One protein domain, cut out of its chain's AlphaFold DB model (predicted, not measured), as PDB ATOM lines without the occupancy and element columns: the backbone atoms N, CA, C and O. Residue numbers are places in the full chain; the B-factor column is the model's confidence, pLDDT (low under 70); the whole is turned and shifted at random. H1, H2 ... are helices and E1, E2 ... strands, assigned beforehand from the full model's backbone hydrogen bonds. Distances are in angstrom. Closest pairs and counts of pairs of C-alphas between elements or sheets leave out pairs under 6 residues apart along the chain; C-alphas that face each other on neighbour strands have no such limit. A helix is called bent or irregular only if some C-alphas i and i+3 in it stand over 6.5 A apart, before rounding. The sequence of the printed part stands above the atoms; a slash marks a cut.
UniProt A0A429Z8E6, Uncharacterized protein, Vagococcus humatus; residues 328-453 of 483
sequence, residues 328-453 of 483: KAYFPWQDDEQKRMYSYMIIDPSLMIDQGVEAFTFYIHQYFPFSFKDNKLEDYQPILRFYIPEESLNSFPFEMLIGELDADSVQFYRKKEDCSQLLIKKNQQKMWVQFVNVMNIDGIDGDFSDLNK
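This is residues 328 to 453 of the 483 residues of an uncharacterized protein of Vagococcus humatus (UniProt A0A429Z8E6). One twisted sheet of six strands runs through the domain, with H1 packed over one face of E3 and E6, H2 on that same face near the end of E6, and H3 touching H1 beside E4 and E5. H4 follows the end of E6 and leads into a final stretch, residues 444 to 453. The 126 printed residues hold six named strands and four named helices, in the order E1 E2 H1 E3 H2 H3 E4 E5 E6 H4; the sheet is mixed, in the order E1 E2 E3 E6 E5 E4, and the class is mixed, helices and strands. The whole is compact, with a radius of gyration of the C-alphas of 14.7 A and spans of 41 by 35 by 22 A.

E1, residues 333 to 335, is 7.0 A long and begins with C-alpha 333 at (110.708, 142.635, 84.988). E2 is residues 340 to 346, 19.5 A; H1 is residues 357 to 367, 15.6 A; E3 is residues 381 to 388, 21.7 A. H2, residues 390 to 395, and H3, residues 398 to 404, follow. E4 is residues 410 to 415, 13.8 A; E5 is residues 419 to 426, 23.1 A; E6 is residues 429 to 437, 26.4 A, with C-alpha 437 at (94.595, 141.638, 74.386). H4, residues 438 to 443, ends with C-alpha 443 at (97.244, 149.162, 80.469).

E1 and E2 form an antiparallel hairpin, with N 335 and O 340 at 2.8 A. E2 and E3 are parallel, with N 343 and O 383 at 3.0 A, and E2, H1, E3 make a strand-helix-strand unit, two parallel neighbour strands with a helix between, with a right-handed crossover. E3 and E6 are parallel, with N 386 and O 434 at 2.7 A. E4, E5 and E6 make a meander, each strand the antiparallel neighbour of the one before, with N 414 and O 421 at 2.9 A and N 422 and O 433 at 2.8 A. E3, H2 H3, E4 is a split unit, with E6 and E5 between its strands, and its crossover is right-handed. H1 is on the sheet at a height of 9.8 A, over E3 and E6; its closest C-alpha to E3 is that of Ile 364, 7.4 A from Leu 384. H2 is on the same face at a height of 8.3 A. H1 and H3 touch at a steep tilt of 62 degrees, the closest C-alphas being those of Val 357 and Leu 401, 5.4 A. H3 and H4 only graze the sheet. Every O i to N i+4 pair is within hydrogen-bond range in H1, H2 and H3; H4 has 0 of 2, but 2 of 3 O i to N i+3 pairs, and is irregular, only just, with C-alphas 439 and 442 at 6.7 A.

The two C-alphas farthest apart are those of Ile 353 and Lys 453, 43.7 A. The printed part has no cut. The link from H1 to E3, residues 368 to 380, is long. The mean pLDDT of the printed part is 81.1; residues 371 to 376 and 441 to 453 are under 70.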
ATOM      1  N   LYS A 328     115.618 136.068  87.520       77.94
ATOM      2  CA  LYS A 328     115.717 137.304  86.710       77.94
ATOM      3  C   LYS A 328     116.077 137.061  85.245       77.94
ATOM      4  O   LYS A 328     115.746 137.881  84.399       77.94
ATOM      5  N   ALA A 329     116.743 135.952  84.930       79.94
ATOM      6  CA  ALA A 329     117.012 135.599  83.541       79.94
ATOM      7  C   ALA A 329     115.745 135.160  82.793       79.94
ATOM      8  O   ALA A 329     115.658 135.324  81.580       79.94
ATOM      9  N   TYR A 330     114.762 134.615  83.512       83.44
ATOM     10  CA  TYR A 330     113.473 134.200  82.958       83.44
ATOM     11  C   TYR A 330     112.441 135.329  83.034       83.44
ATOM     12  O   TYR A 330     111.775 135.631  82.053       83.44
ATOM     13  N   PHE A 331     112.350 136.017  84.168       86.88
ATOM     14  CA  PHE A 331     111.409 137.114  84.383       86.88
ATOM     15  C   PHE A 331     112.200 138.379  84.734       86.88
ATOM     16  O   PHE A 331     112.437 138.660  85.913       86.88
ATOM     17  N   PRO A 332     112.679 139.116  83.716       80.81
ATOM     18  CA  PRO A 332     113.556 140.264  83.924       80.81
ATOM     19  C   PRO A 332     112.839 141.469  84.546       80.81
ATOM     20  O   PRO A 332     113.502 142.346  85.097       80.81
ATOM     21  N   TRP A 333     111.507 141.522  84.476       82.62
ATOM     22  CA  TRP A 333     110.708 142.635  84.988       82.62
ATOM     23  C   TRP A 333     110.197 142.334  86.388       82.62
ATOM     24  O   TRP A 333     109.735 141.223  86.638       82.62
ATOM     25  N   GLN A 334     110.252 143.315  87.287       83.88
ATOM     26  CA  GLN A 334     109.848 143.164  88.684       83.88
ATOM     27  C   GLN A 334     108.894 144.291  89.081       83.88
ATOM     28  O   GLN A 334     109.092 145.439  88.695       83.88
ATOM     29  N   ASP A 335     107.873 143.927  89.846       84.62
ATOM     30  CA  ASP A 335     106.923 144.806  90.518       84.62
ATOM     31  C   ASP A 335     107.026 144.484  92.009       84.62
ATOM     32  O   ASP A 335     106.576 143.432  92.481       84.62
ATOM     33  N   ASP A 336     107.733 145.352  92.726       83.81
ATOM     34  CA  ASP A 336     108.084 145.136  94.126       83.81
ATOM     35  C   ASP A 336     106.900 145.361  95.071       83.81
ATOM     36  O   ASP A 336     106.891 144.769  96.157       83.81
ATOM     37  N   GLU A 337     105.913 146.161  94.655       84.56
ATOM     38  CA  GLU A 337     104.695 146.450  95.414       84.56
ATOM     39  C   GLU A 337     103.779 145.232  95.444       84.56
ATOM     40  O   GLU A 337     103.346 144.791  96.509       84.56
ATOM     41  N   GLN A 338     103.523 144.642  94.273       86.25
ATOM     42  CA  GLN A 338     102.646 143.478  94.151       86.25
ATOM     43  C   GLN A 338     103.393 142.151  94.315       86.25
ATOM     44  O   GLN A 338     102.759 141.095  94.258       86.25
ATOM     45  N   LYS A 339     104.721 142.197  94.505       88.88
ATOM     46  CA  LYS A 339     105.613 141.027  94.555       88.88
ATOM     47  C   LYS A 339     105.413 140.136  93.336       88.88
ATOM     48  O   LYS A 339     105.096 138.953  93.439       88.88
ATOM     49  N   ARG A 340     105.567 140.717  92.150       89.06
ATOM     50  CA  ARG A 340     105.400 140.021  90.869       89.06
ATOM     51  C   ARG A 340     106.632 140.163  90.007       89.06
ATOM     52  O   ARG A 340     107.350 141.157  90.071       89.06
ATOM     53  N   MET A 341     106.864 139.161  89.176       89.19
ATOM     54  CA  MET A 341     107.885 139.225  88.148       89.19
ATOM     55  C   MET A 341     107.334 138.754  86.819       89.19
ATOM     56  O   MET A 341     106.583 137.782  86.761       89.19
ATOM     57  N   TYR A 342     107.703 139.454  85.753       88.81
ATOM     58  CA  TYR A 342     107.087 139.280  84.452       88.81
ATOM     59  C   TYR A 342     108.112 138.926  83.387       88.81
ATOM     60  O   TYR A 342     109.236 139.434  83.353       88.81
ATOM     61  N   SER A 343     107.660 138.090  82.468       88.88
ATOM     62  CA  SER A 343     108.197 137.966  81.126       88.88
ATOM     63  C   SER A 343     107.030 138.069  80.164       88.88
ATOM     64  O   SER A 343     105.903 137.727  80.533       88.88
ATOM     65  N   TYR A 344     107.272 138.562  78.958       87.25
ATOM     66  CA  TYR A 344     106.211 138.673  77.973       87.25
ATOM     67  C   TYR A 344     106.660 138.243  76.589       87.25
ATOM     68  O   TYR A 344     107.831 138.361  76.238       87.25
ATOM     69  N   MET A 345     105.684 137.786  75.814       86.12
ATOM     70  CA  MET A 345     105.813 137.428  74.411       86.12
ATOM     71  C   MET A 345     104.632 138.037  73.652       86.12
ATOM     72  O   MET A 345     103.526 138.123  74.184       86.12
ATOM     73  N   ILE A 346     104.868 138.462  72.414       84.56
ATOM     74  CA  ILE A 346     103.813 138.901  71.495       84.56
ATOM     75  C   ILE A 346     103.691 137.812  70.438       84.56
ATOM     76  O   ILE A 346     104.686 137.475  69.796       84.56
ATOM     77  N   ILE A 347     102.502 137.230  70.318       86.62
ATOM     78  CA  ILE A 347     102.219 136.124  69.402       86.62
ATOM     79  C   ILE A 347     100.875 136.407  68.735       86.62
ATOM     80  O   ILE A 347      99.945 136.870  69.392       86.62
ATOM     81  N   ASP A 348     100.774 136.127  67.443       88.00
ATOM     82  CA  ASP A 348      99.539 136.183  66.676       88.00
ATOM     83  C   ASP A 348      99.093 134.756  66.308       88.00
ATOM     84  O   ASP A 348      99.588 134.177  65.338       88.00
ATOM     85  N   PRO A 349      98.168 134.167  67.088       90.19
ATOM     86  CA  PRO A 349      97.608 132.847  66.813       90.19
ATOM     87  C   PRO A 349      96.986 132.697  65.427       90.19
ATOM     88  O   PRO A 349      96.972 131.593  64.892       90.19
ATOM     89  N   SER A 350      96.474 133.782  64.835       87.81
ATOM     90  CA  SER A 350      95.790 133.726  63.538       87.81
ATOM     91  C   SER A 350      96.724 133.371  62.378       87.81
ATOM     92  O   SER A 350      96.268 132.900  61.335       87.81
ATOM     93  N   LEU A 351      98.034 133.548  62.576       89.00
ATOM     94  CA  LEU A 351      99.067 133.195  61.610       89.00
ATOM     95  C   LEU A 351      99.509 131.730  61.726       89.00
ATOM     96  O   LEU A 351     100.318 131.280  60.925       89.00
ATOM     97  N   MET A 352      99.006 130.960  62.693       92.12
ATOM     98  CA  MET A 352      99.435 129.576  62.922       92.12
ATOM     99  C   MET A 352      98.378 128.559  62.512       92.12
ATOM    100  O   MET A 352      97.184 128.765  62.718       92.12
ATOM    101  N   ILE A 353      98.832 127.410  62.005       92.88
ATOM    102  CA  ILE A 353      97.951 126.309  61.580       92.88
ATOM    103  C   ILE A 353      97.143 125.740  62.753       92.88
ATOM    104  O   ILE A 353      95.985 125.361  62.595       92.88
ATOM    105  N   ASP A 354      97.742 125.705  63.936       92.56
ATOM    106  CA  ASP A 354      97.168 125.151  65.162       92.56
ATOM    107  C   ASP A 354      96.594 126.228  66.100       92.56
ATOM    108  O   ASP A 354      96.300 125.952  67.264       92.56
ATOM    109  N   GLN A 355      96.453 127.463  65.607       91.69
ATOM    110  CA  GLN A 355      95.982 128.612  66.378       91.69
ATOM    111  C   GLN A 355      96.822 128.901  67.633       91.69
ATOM    112  O   GLN A 355      96.272 129.355  68.633       91.69
ATOM    113  N   GLY A 356      98.137 128.657  67.631       91.62
ATOM    114  CA  GLY A 356      99.008 129.081  68.735       91.62
ATOM    115  C   GLY A 356      99.387 128.008  69.740       91.62
ATOM    116  O   GLY A 356     100.246 128.269  70.584       91.62
ATOM    117  N   VAL A 357      98.756 126.836  69.710       94.44
ATOM    118  CA  VAL A 357      98.877 125.834  70.780       94.44
ATOM    119  C   VAL A 357     100.329 125.393  70.991       94.44
ATOM    120  O   VAL A 357     100.818 125.448  72.123       94.44
ATOM    121  N   GLU A 358     101.044 125.033  69.929       92.25
ATOM    122  CA  GLU A 358     102.452 124.633  69.934       92.25
ATOM    123  C   GLU A 358     103.331 125.767  70.458       92.25
ATOM    124  O   GLU A 358     104.152 125.562  71.355       92.25
ATOM    125  N   ALA A 359     103.110 126.991  69.978       92.69
ATOM    126  CA  ALA A 359     103.894 128.147  70.384       92.69
ATOM    127  C   ALA A 359     103.743 128.467  71.875       92.69
ATOM    128  O   ALA A 359     104.737 128.639  72.589       92.69
ATOM    129  N   PHE A 360     102.509 128.524  72.374       94.25
ATOM    130  CA  PHE A 360     102.263 128.781  73.789       94.25
ATOM    131  C   PHE A 360     102.797 127.647  74.660       94.25
ATOM    132  O   PHE A 360     103.446 127.926  75.669       94.25
ATOM    133  N   THR A 361     102.605 126.391  74.252       94.50
ATOM    134  CA  THR A 361     103.155 125.219  74.948       94.50
ATOM    135  C   THR A 361     104.676 125.303  75.042       94.50
ATOM    136  O   THR A 361     105.234 125.207  76.140       94.50
ATOM    137  N   PHE A 362     105.344 125.586  73.919       93.75
ATOM    138  CA  PHE A 362     106.792 125.753  73.844       93.75
ATOM    139  C   PHE A 362     107.289 126.807  74.837       93.75
ATOM    140  O   PHE A 362     108.130 126.510  75.688       93.75
ATOM    141  N   TYR A 363     106.750 128.029  74.791       92.69
ATOM    142  CA  TYR A 363     107.218 129.105  75.667       92.69
ATOM    143  C   TYR A 363     106.877 128.857  77.133       92.69
ATOM    144  O   TYR A 363     107.693 129.130  78.012       92.69
ATOM    145  N   ILE A 364     105.711 128.293  77.434       93.38
ATOM    146  CA  ILE A 364     105.369 127.921  78.807       93.38
ATOM    147  C   ILE A 364     106.391 126.916  79.347       93.38
ATOM    148  O   ILE A 364     106.917 127.119  80.443       93.38
ATOM    149  N   HIS A 365     106.728 125.873  78.585       91.38
ATOM    150  CA  HIS A 365     107.754 124.903  78.970       91.38
ATOM    151  C   HIS A 365     109.154 125.499  79.033       91.38
ATOM    152  O   HIS A 365     109.915 125.135  79.925       91.38
ATOM    153  N   GLN A 366     109.495 126.435  78.151       90.06
ATOM    154  CA  GLN A 366     110.798 127.091  78.159       90.06
ATOM    155  C   GLN A 366     111.008 127.920  79.434       90.06
ATOM    156  O   GLN A 366     112.109 127.926  79.983       90.06
ATOM    157  N   TYR A 367     109.971 128.621  79.904       89.56
ATOM    158  CA  TYR A 367     110.070 129.512  81.060       89.56
ATOM    159  C   TYR A 367     109.834 128.809  82.396       89.56
ATOM    160  O   TYR A 367     110.279 129.336  83.409       89.56
ATOM    161  N   PHE A 368     109.188 127.638  82.417       86.44
ATOM    162  CA  PHE A 368     108.867 126.907  83.650       86.44
ATOM    163  C   PHE A 368     110.076 126.464  84.506       86.44
ATOM    164  O   PHE A 368     109.955 126.529  85.725       86.44
ATOM    165  N   PRO A 369     111.240 126.049  83.957       80.12
ATOM    166  CA  PRO A 369     112.397 125.583  84.734       80.12
ATOM    167  C   PRO A 369     113.073 126.636  85.629       80.12
ATOM    168  O   PRO A 369     114.162 126.381  86.153       80.12
ATOM    169  N   PHE A 370     112.481 127.823  85.801       75.69
ATOM    170  CA  PHE A 370     113.014 128.886  86.646       75.69
ATOM    171  C   PHE A 370     113.299 128.376  88.063       75.69
ATOM    172  O   PHE A 370     112.584 127.540  88.600       75.69
ATOM    173  N   SER A 371     114.341 128.897  88.713       68.56
ATOM    174  CA  SER A 371     114.619 128.589  90.120       68.56
ATOM    175  C   SER A 371     114.840 129.865  90.924       68.56
ATOM    176  O   SER A 371     115.603 130.753  90.527       68.56
ATOM    177  N   PHE A 372     114.166 129.959  92.071       61.81
ATOM    178  CA  PHE A 372     114.420 130.993  93.066       61.81
ATOM    179  C   PHE A 372     115.634 130.570  93.888       61.81
ATOM    180  O   PHE A 372     115.528 129.797  94.829       61.81
ATOM    181  N   LYS A 373     116.819 131.011  93.464       60.50
ATOM    182  CA  LYS A 373     118.045 130.883  94.269       60.50
ATOM    183  C   LYS A 373     118.272 132.071  95.200       60.50
ATOM    184  O   LYS A 373     119.131 132.003  96.070       60.50
ATOM    185  N   ASP A 374     117.567 133.172  94.959       62.41
ATOM    186  CA  ASP A 374     117.624 134.368  95.786       62.41
ATOM    187  C   ASP A 374     116.429 134.342  96.735       62.41
ATOM    188  O   ASP A 374     115.296 134.529  96.289       62.41
ATOM    189  N   ASN A 375     116.685 134.121  98.028       62.84
ATOM    190  CA  ASN A 375     115.648 134.075  99.062       62.84
ATOM    191  C   ASN A 375     114.784 135.350  99.067       62.84
ATOM    192  O   ASN A 375     113.634 135.314  99.484       62.84
ATOM    193  N   LYS A 376     115.304 136.485  98.573       69.81
ATOM    194  CA  LYS A 376     114.537 137.740  98.467       69.81
ATOM    195  C   LYS A 376     113.419 137.688  97.427       69.81
ATOM    196  O   LYS A 376     112.536 138.541  97.454       69.81
ATOM    197  N   LEU A 377     113.488 136.746  96.488       72.62
ATOM    198  CA  LEU A 377     112.536 136.596  95.390       72.62
ATOM    199  C   LEU A 377     111.604 135.394  95.568       72.62
ATOM    200  O   LEU A 377     110.747 135.195  94.716       72.62
ATOM    201  N   GLU A 378     111.740 134.613  96.644       74.44
ATOM    202  CA  GLU A 378     110.866 133.459  96.913       74.44
ATOM    203  C   GLU A 378     109.388 133.857  97.037       74.44
ATOM    204  O   GLU A 378     108.512 133.103  96.614       74.44
ATOM    205  N   ASP A 379     109.116 135.066  97.533       82.38
ATOM    206  CA  ASP A 379     107.758 135.604  97.668       82.38
ATOM    207  C   ASP A 379     107.193 136.183  96.357       82.38
ATOM    208  O   ASP A 379     106.022 136.567  96.307       82.38
ATOM    209  N   TYR A 380     107.999 136.280  95.290       87.94
ATOM    210  CA  TYR A 380     107.555 136.870  94.027       87.94
ATOM    211  C   TYR A 380     106.770 135.861  93.191       87.94
ATOM    212  O   TYR A 380     107.182 134.722  92.986       87.94
ATOM    213  N   GLN A 381     105.650 136.311  92.630       89.56
ATOM    214  CA  GLN A 381     104.837 135.526  91.711       89.56
ATOM    215  C   GLN A 381     105.362 135.662  90.273       89.56
ATOM    216  O   GLN A 381     105.324 136.769  89.725       89.56
ATOM    217  N   PRO A 382     105.816 134.569  89.630       91.88
ATOM    218  CA  PRO A 382     106.254 134.602  88.244       91.88
ATOM    219  C   PRO A 382     105.053 134.556  87.298       91.88
ATOM    220  O   PRO A 382     104.164 133.705  87.419       91.88
ATOM    221  N   ILE A 383     105.035 135.495  86.355       93.25
ATOM    222  CA  ILE A 383     103.968 135.703  85.382       93.25
ATOM    223  C   ILE A 383     104.578 135.697  83.978       93.25
ATOM    224  O   ILE A 383     105.340 136.594  83.614       93.25
ATOM    225  N   LEU A 384     104.215 134.704  83.171       94.12
ATOM    226  CA  LEU A 384     104.456 134.709  81.730       94.12
ATOM    227  C   LEU A 384     103.226 135.291  81.032       94.12
ATOM    228  O   LEU A 384     102.125 134.754  81.151       94.12
ATOM    229  N   ARG A 385     103.394 136.402  80.318       93.06
ATOM    230  CA  ARG A 385     102.297 137.095  79.641       93.06
ATOM    231  C   ARG A 385     102.416 136.987  78.124       93.06
ATOM    232  O   ARG A 385     103.399 137.425  77.540       93.06
ATOM    233  N   PHE A 386     101.380 136.477  77.485       91.81
ATOM    234  CA  PHE A 386     101.192 136.511  76.046       91.81
ATOM    235  C   PHE A 386     100.273 137.671  75.679       91.81
ATOM    236  O   PHE A 386      99.150 137.768  76.178       91.81
ATOM    237  N   TYR A 387     100.757 138.546  74.808       88.19
ATOM    238  CA  TYR A 387      99.938 139.551  74.149       88.19
ATOM    239  C   TYR A 387      99.473 139.001  72.808       88.19
ATOM    240  O   TYR A 387     100.310 138.639  71.980       88.19
ATOM    241  N   ILE A 388      98.156 138.935  72.624       87.94
ATOM    242  CA  ILE A 388      97.519 138.345  71.441       87.94
ATOM    243  C   ILE A 388      96.410 139.263  70.901       87.94
ATOM    244  O   ILE A 388      95.836 140.030  71.680       87.94
ATOM    245  N   PRO A 389      96.082 139.220  69.597       85.69
ATOM    246  CA  PRO A 389      94.956 139.972  69.045       85.69
ATOM    247  C   PRO A 389      93.622 139.606  69.707       85.69
ATOM    248  O   PRO A 389      93.401 138.457  70.093       85.69
ATOM    249  N   GLU A 390      92.707 140.570  69.806       83.75
ATOM    250  CA  GLU A 390      91.392 140.397  70.444       83.75
ATOM    251  C   GLU A 390      90.572 139.253  69.836       83.75
ATOM    252  O   GLU A 390      90.040 138.400  70.548       83.75
ATOM    253  N   GLU A 391      90.529 139.199  68.505       83.94
ATOM    254  CA  GLU A 391      89.815 138.166  67.750       83.94
ATOM    255  C   GLU A 391      90.363 136.766  68.064       83.94
ATOM    256  O   GLU A 391      89.600 135.809  68.236       83.94
ATOM    257  N   SER A 392      91.686 136.664  68.228       87.12
ATOM    258  CA  SER A 392      92.364 135.428  68.622       87.12
ATOM    259  C   SER A 392      92.088 135.063  70.081       87.12
ATOM    260  O   SER A 392      91.834 133.903  70.367       87.12
ATOM    261  N   LEU A 393      92.063 136.019  71.018       86.38
ATOM    262  CA  LEU A 393      91.782 135.738  72.438       86.38
ATOM    263  C   LEU A 393      90.408 135.088  72.648       86.38
ATOM    264  O   LEU A 393      90.255 134.179  73.471       86.38
ATOM    265  N   ASN A 394      89.411 135.539  71.890       84.62
ATOM    266  CA  ASN A 394      88.055 135.016  71.985       84.62
ATOM    267  C   ASN A 394      87.935 133.599  71.413       84.62
ATOM    268  O   ASN A 394      87.259 132.760  72.022       84.62
ATOM    269  N   SER A 395      88.620 133.331  70.300       87.19
ATOM    270  CA  SER A 395      88.566 132.067  69.554       87.19
ATOM    271  C   SER A 395      89.612 131.027  69.977       87.19
ATOM    272  O   SER A 395      89.462 129.861  69.625       87.19
ATOM    273  N   PHE A 396      90.621 131.410  70.769       89.75
ATOM    274  CA  PHE A 396      91.756 130.547  71.104       89.75
ATOM    275  C   PHE A 396      91.340 129.219  71.782       89.75
ATOM    276  O   PHE A 396      90.575 129.242  72.762       89.75
ATOM    277  N   PRO A 397      91.876 128.063  71.331       92.50
ATOM    278  CA  PRO A 397      91.502 126.738  71.824       92.50
ATOM    279  C   PRO A 397      92.189 126.386  73.158       92.50
ATOM    280  O   PRO A 397      93.055 125.513  73.237       92.50
ATOM    281  N   PHE A 398      91.768 127.032  74.252       91.62
ATOM    282  CA  PHE A 398      92.333 126.803  75.593       91.62
ATOM    283  C   PHE A 398      92.269 125.346  76.063       91.62
ATOM    284  O   PHE A 398      93.170 124.904  76.766       91.62
ATOM    285  N   GLU A 399      91.232 124.597  75.686       91.81
ATOM    286  CA  GLU A 399      91.101 123.183  76.060       91.81
ATOM    287  C   GLU A 399      92.227 122.330  75.463       91.81
ATOM    288  O   GLU A 399      92.795 121.494  76.165       91.81
ATOM    289  N   MET A 400      92.610 122.597  74.208       93.88
ATOM    290  CA  MET A 400      93.735 121.919  73.558       93.88
ATOM    291  C   MET A 400      95.055 122.277  74.239       93.88
ATOM    292  O   MET A 400      95.818 121.384  74.592       93.88
ATOM    293  N   LEU A 401      95.287 123.567  74.512       94.88
ATOM    294  CA  LEU A 401      96.479 124.014  75.239       94.88
ATOM    295  C   LEU A 401      96.592 123.357  76.624       94.88
ATOM    296  O   LEU A 401      97.672 122.930  77.020       94.88
ATOM    297  N   ILE A 402      95.492 123.279  77.377       93.31
ATOM    298  CA  ILE A 402      95.478 122.634  78.697       93.31
ATOM    299  C   ILE A 402      95.819 121.143  78.575       93.31
ATOM    300  O   ILE A 402      96.549 120.629  79.420       93.31
ATOM    301  N   GLY A 403      95.329 120.470  77.530       92.38
ATOM    302  CA  GLY A 403      95.690 119.087  77.219       92.38
ATOM    303  C   GLY A 403      97.190 118.907  76.970       92.38
ATOM    304  O   GLY A 403      97.812 118.066  77.616       92.38
ATOM    305  N   GLU A 404      97.780 119.739  76.106       93.12
ATOM    306  CA  GLU A 404      99.215 119.691  75.765       93.12
ATOM    307  C   GLU A 404     100.131 120.014  76.957       93.12
ATOM    308  O   GLU A 404     101.223 119.464  77.093       93.12
ATOM    309  N   LEU A 405      99.685 120.874  77.876       88.81
ATOM    310  CA  LEU A 405     100.464 121.250  79.059       88.81
ATOM    311  C   LEU A 405     100.514 120.180  80.158       88.81
ATOM    312  O   LEU A 405     101.251 120.386  81.134       88.81
ATOM    313  N   ASP A 406      99.798 119.064  79.976       86.25
ATOM    314  CA  ASP A 406      99.360 118.109  80.999       86.25
ATOM    315  C   ASP A 406      98.326 118.750  81.940       86.25
ATOM    316  O   ASP A 406      98.666 119.584  82.788       86.25
ATOM    317  N   ALA A 407      97.054 118.372  81.773       75.44
ATOM    318  CA  ALA A 407      95.909 118.974  82.457       75.44
ATOM    319  C   ALA A 407      96.041 118.943  83.989       75.44
ATOM    320  O   ALA A 407      95.632 119.894  84.656       75.44
ATOM    321  N   ASP A 408      96.687 117.913  84.546       80.94
ATOM    322  CA  ASP A 408      96.921 117.789  85.990       80.94
ATOM    323  C   ASP A 408      97.883 118.866  86.525       80.94
ATOM    324  O   ASP A 408      97.875 119.203  87.716       80.94
ATOM    325  N   SER A 409      98.697 119.460  85.648       85.94
ATOM    326  CA  SER A 409      99.567 120.583  85.988       85.94
ATOM    327  C   SER A 409      98.827 121.924  86.046       85.94
ATOM    328  O   SER A 409      99.324 122.870  86.667       85.94
ATOM    329  N   VAL A 410      97.629 122.029  85.460       88.62
ATOM    330  CA  VAL A 410      96.826 123.258  85.430       88.62
ATOM    331  C   VAL A 410      95.881 123.286  86.632       88.62
ATOM    332  O   VAL A 410      94.831 122.655  86.658       88.62
ATOM    333  N   GLN A 411      96.233 124.065  87.655       89.25
ATOM    334  CA  GLN A 411      95.441 124.144  88.891       89.25
ATOM    335  C   GLN A 411      94.226 125.065  88.783       89.25
ATOM    336  O   GLN A 411      93.297 124.973  89.585       89.25
ATOM    337  N   PHE A 412      94.288 126.031  87.871       90.44
ATOM    338  CA  PHE A 412      93.274 127.063  87.734       90.44
ATOM    339  C   PHE A 412      93.243 127.578  86.303       90.44
ATOM    340  O   PHE A 412      94.294 127.841  85.718       90.44
ATOM    341  N   TYR A 413      92.033 127.786  85.795       90.44
ATOM    342  CA  TYR A 413      91.766 128.456  84.533       90.44
ATOM    343  C   TYR A 413      90.617 129.446  84.715       90.44
ATOM    344  O   TYR A 413      89.580 129.118  85.297       90.44
ATOM    345  N   ARG A 414      90.802 130.666  84.211       90.06
ATOM    346  CA  ARG A 414      89.758 131.690  84.155       90.06
ATOM    347  C   ARG A 414      89.821 132.426  82.829       90.06
ATOM    348  O   ARG A 414      90.832 133.059  82.537       90.06
ATOM    349  N   LYS A 415      88.711 132.417  82.096       85.44
ATOM    350  CA  LYS A 415      88.491 133.249  80.911       85.44
ATOM    351  C   LYS A 415      87.684 134.492  81.289       85.44
ATOM    352  O   LYS A 415      86.666 134.387  81.974       85.44
ATOM    353  N   LYS A 416      88.161 135.660  80.875       81.31
ATOM    354  CA  LYS A 416      87.421 136.927  80.811       81.31
ATOM    355  C   LYS A 416      87.497 137.456  79.378       81.31
ATOM    356  O   LYS A 416      88.274 136.943  78.579       81.31
ATOM    357  N   GLU A 417      86.699 138.474  79.086       74.25
ATOM    358  CA  GLU A 417      86.608 139.115  77.768       74.25
ATOM    359  C   GLU A 417      87.951 139.696  77.292       74.25
ATOM    360  O   GLU A 417      88.332 139.532  76.142       74.25
ATOM    361  N   ASP A 418      88.722 140.294  78.199       79.75
ATOM    362  CA  ASP A 418      89.974 141.004  77.909       79.75
ATOM    363  C   ASP A 418      91.241 140.252  78.356       79.75
ATOM    364  O   ASP A 418      92.369 140.650  78.032       79.75
ATOM    365  N   CYS A 419      91.071 139.170  79.122       86.81
ATOM    366  CA  CYS A 419      92.171 138.391  79.667       86.81
ATOM    367  C   CYS A 419      91.767 136.953  80.015       86.81
ATOM    368  O   CYS A 419      90.793 136.714  80.728       86.81
ATOM    369  N   SER A 420      92.589 135.987  79.607       91.81
ATOM    370  CA  SER A 420      92.518 134.606  80.096       91.81
ATOM    371  C   SER A 420      93.748 134.268  80.929       91.81
ATOM    372  O   SER A 420      94.846 134.740  80.646       91.81
ATOM    373  N   GLN A 421      93.580 133.476  81.986       94.00
ATOM    374  CA  GLN A 421      94.649 133.177  82.939       94.00
ATOM    375  C   GLN A 421      94.680 131.695  83.295       94.00
ATOM    376  O   GLN A 421      93.636 131.101  83.567       94.00
ATOM    377  N   LEU A 422      95.887 131.135  83.351       94.56
ATOM    378  CA  LEU A 422      96.179 129.782  83.813       94.56
ATOM    379  C   LEU A 422      97.152 129.845  84.996       94.56
ATOM    380  O   LEU A 422      98.098 130.634  84.977       94.56
ATOM    381  N   LEU A 423      96.954 128.996  86.002       94.25
ATOM    382  CA  LEU A 423      97.963 128.723  87.028       94.25
ATOM    383  C   LEU A 423      98.541 127.333  86.797       94.25
ATOM    384  O   LEU A 423      97.848 126.334  86.992       94.25
ATOM    385  N   ILE A 424      99.817 127.278  86.439       92.69
ATOM    386  CA  ILE A 424     100.526 126.027  86.180       92.69
ATOM    387  C   ILE A 424     101.373 125.682  87.399       92.69
ATOM    388  O   ILE A 424     102.091 126.539  87.919       92.69
ATOM    389  N   LYS A 425     101.309 124.427  87.851       90.06
ATOM    390  CA  LYS A 425     102.109 123.889  88.951       90.06
ATOM    391  C   LYS A 425     102.835 122.614  88.523       90.06
ATOM    392  O   LYS A 425     102.197 121.625  88.190       90.06
ATOM    393  N   LYS A 426     104.165 122.599  88.648       85.06
ATOM    394  CA  LYS A 426     105.008 121.393  88.525       85.06
ATOM    395  C   LYS A 426     106.091 121.433  89.602       85.06
ATOM    396  O   LYS A 426     106.616 122.499  89.901       85.06
ATOM    397  N   ASN A 427     106.397 120.289  90.221       73.50
ATOM    398  CA  ASN A 427     107.505 120.116  91.180       73.50
ATOM    399  C   ASN A 427     107.645 121.252  92.219       73.50
ATOM    400  O   ASN A 427     108.711 121.833  92.381       73.50
ATOM    401  N   GLN A 428     106.543 121.567  92.916       79.75
ATOM    402  CA  GLN A 428     106.392 122.645  93.920       79.75
ATOM    403  C   GLN A 428     106.414 124.089  93.390       79.75
ATOM    404  O   GLN A 428     105.991 124.993  94.109       79.75
ATOM    405  N   GLN A 429     106.799 124.312  92.138       84.31
ATOM    406  CA  GLN A 429     106.807 125.628  91.507       84.31
ATOM    407  C   GLN A 429     105.439 125.973  90.934       84.31
ATOM    408  O   GLN A 429     104.685 125.090  90.518       84.31
ATOM    409  N   LYS A 430     105.121 127.268  90.916       90.69
ATOM    410  CA  LYS A 430     103.887 127.811  90.350       90.69
ATOM    411  C   LYS A 430     104.209 128.977  89.434       90.69
ATOM    412  O   LYS A 430     104.984 129.841  89.826       90.69
ATOM    413  N   MET A 431     103.576 129.020  88.270       93.31
ATOM    414  CA  MET A 431     103.681 130.122  87.318       93.31
ATOM    415  C   MET A 431     102.300 130.498  86.810       93.31
ATOM    416  O   MET A 431     101.516 129.634  86.413       93.31
ATOM    417  N   TRP A 432     102.014 131.793  86.816       94.44
ATOM    418  CA  TRP A 432     100.839 132.329  86.152       94.44
ATOM    419  C   TRP A 432     101.140 132.525  84.673       94.44
ATOM    420  O   TRP A 432     102.153 133.120  84.316       94.44
ATOM    421  N   VAL A 433     100.233 132.067  83.823       95.19
ATOM    422  CA  VAL A 433     100.247 132.359  82.393       95.19
ATOM    423  C   VAL A 433      99.048 133.234  82.082       95.19
ATOM    424  O   VAL A 433      97.920 132.887  82.428       95.19
ATOM    425  N   GLN A 434      99.288 134.390  81.474       94.75
ATOM    426  CA  GLN A 434      98.251 135.363  81.149       94.75
ATOM    427  C   GLN A 434      98.199 135.577  79.644       94.75
ATOM    428  O   GLN A 434      99.217 135.877  79.040       94.75
ATOM    429  N   PHE A 435      97.011 135.493  79.067       93.38
ATOM    430  CA  PHE A 435      96.715 135.875  77.694       93.38
ATOM    431  C   PHE A 435      95.945 137.178  77.766       93.38
ATOM    432  O   PHE A 435      94.907 137.242  78.427       93.38
ATOM    433  N   VAL A 436      96.488 138.228  77.170       90.12
ATOM    434  CA  VAL A 436      95.970 139.590  77.282       90.12
ATOM    435  C   VAL A 436      95.829 140.160  75.880       90.12
ATOM    436  O   VAL A 436      96.700 139.939  75.037       90.12
ATOM    437  N   ASN A 437      94.749 140.903  75.636       83.62
ATOM    438  CA  ASN A 437      94.595 141.638  74.386       83.62
ATOM    439  C   ASN A 437      95.812 142.556  74.172       83.62
ATOM    440  O   ASN A 437      96.200 143.315  75.061       83.62
ATOM    441  N   VAL A 438      96.416 142.489  72.991       78.00
ATOM    442  CA  VAL A 438      97.570 143.307  72.607       78.00
ATOM    443  C   VAL A 438      97.288 144.814  72.703       78.00
ATOM    444  O   VAL A 438      98.191 145.589  73.003       78.00
ATOM    445  N   MET A 439      96.029 145.238  72.553       70.69
ATOM    446  CA  MET A 439      95.612 146.633  72.750       70.69
ATOM    447  C   MET A 439      95.753 147.097  74.207       70.69
ATOM    448  O   MET A 439      95.918 148.285  74.462       70.69
ATOM    449  N   ASN A 440      95.781 146.165  75.164       70.94
ATOM    450  CA  ASN A 440      95.995 146.453  76.582       70.94
ATOM    451  C   ASN A 440      97.485 146.505  76.957       70.94
ATOM    452  O   ASN A 440      97.815 146.544  78.144       70.94
ATOM    453  N   ILE A 441      98.401 146.531  75.979       64.44
ATOM    454  CA  ILE A 441      99.806 146.901  76.220       64.44
ATOM    455  C   ILE A 441      99.895 148.287  76.882       64.44
ATOM    456  O   ILE A 441     100.772 148.498  77.717       64.44
ATOM    457  N   ASP A 442      98.950 149.186  76.583       40.41
ATOM    458  CA  ASP A 442      98.856 150.518  77.193       40.41
ATOM    459  C   ASP A 442      98.366 150.481  78.658       40.41
ATOM    460  O   ASP A 442      98.600 151.421  79.406       40.41
ATOM    461  N   GLY A 443      97.758 149.374  79.107       36.78
ATOM    462  CA  GLY A 443      97.244 149.162  80.469       36.78
ATOM    463  C   GLY A 443      98.283 148.656  81.476       36.78
ATOM    464  O   GLY A 443      97.926 148.059  82.493       36.78
ATOM    465  N   ILE A 444      99.574 148.878  81.217       40.50
ATOM    466  CA  ILE A 444     100.653 148.723  82.204       40.50
ATOM    467  C   ILE A 444     100.678 149.990  83.100       40.50
ATOM    468  O   ILE A 444     101.707 150.609  83.328       40.50
ATOM    469  N   ASP A 445      99.511 150.376  83.623       30.92
ATOM    470  CA  ASP A 445      99.317 151.419  84.644       30.92
ATOM    471  C   ASP A 445      99.317 150.778  86.045       30.92
ATOM    472  O   ASP A 445      98.447 150.998  86.886       30.92
ATOM    473  N   GLY A 446     100.302 149.915  86.293       29.50
ATOM    474  CA  GLY A 446     100.763 149.632  87.647       29.50
ATOM    475  C   GLY A 446     101.937 150.551  87.897       29.50
ATOM    476  O   GLY A 446     103.039 150.184  87.528       29.50
ATOM    477  N   ASP A 447     101.659 151.761  88.376       31.67
ATOM    478  CA  ASP A 447     102.602 152.790  88.820       31.67
ATOM    479  C   ASP A 447     104.096 152.530  88.499       31.67
ATOM    480  O   ASP A 447     104.932 152.272  89.360       31.67
ATOM    481  N   PHE A 448     104.465 152.630  87.216       34.72
ATOM    482  CA  PHE A 448     105.871 152.656  86.795       34.72
ATOM    483  C   PHE A 448     106.518 154.022  87.112       34.72
ATOM    484  O   PHE A 448     107.631 154.298  86.654       34.72
ATOM    485  N   SER A 449     105.864 154.899  87.894       30.19
ATOM    486  CA  SER A 449     106.422 156.207  88.251       30.19
ATOM    487  C   SER A 449     107.634 156.107  89.183       30.19
ATOM    488  O   SER A 449     108.516 156.963  89.102       30.19
ATOM    489  N   ASP A 450     107.792 155.006  89.926       31.94
ATOM    490  CA  ASP A 450     109.034 154.710  90.654       31.94
ATOM    491  C   ASP A 450     110.085 153.965  89.802       31.94
ATOM    492  O   ASP A 450     111.289 154.058  90.062       31.94
ATOM    493  N   LEU A 451     109.681 153.345  88.684       32.50
ATOM    494  CA  LEU A 451     110.592 152.829  87.644       32.50
ATOM    495  C   LEU A 451     111.161 153.944  86.739       32.50
ATOM    496  O   LEU A 451     112.184 153.749  86.067       32.50
ATOM    497  N   ASN A 452     110.581 155.149  86.793       29.84
ATOM    498  CA  ASN A 452     111.006 156.322  86.022       29.84
ATOM    499  C   ASN A 452     112.321 156.961  86.479       29.84
ATOM    500  O   ASN A 452     112.841 157.822  85.769       29.84
ATOM    501  N   LYS A 453     112.915 156.551  87.606       33.66
ATOM    502  CA  LYS A 453     114.240 157.083  87.966       33.66
ATOM    503  C   LYS A 453     115.383 156.414  87.212       33.66
ATOM    504  O   LYS A 453     116.438 157.037  87.130       33.66
TER     505      LYS A 453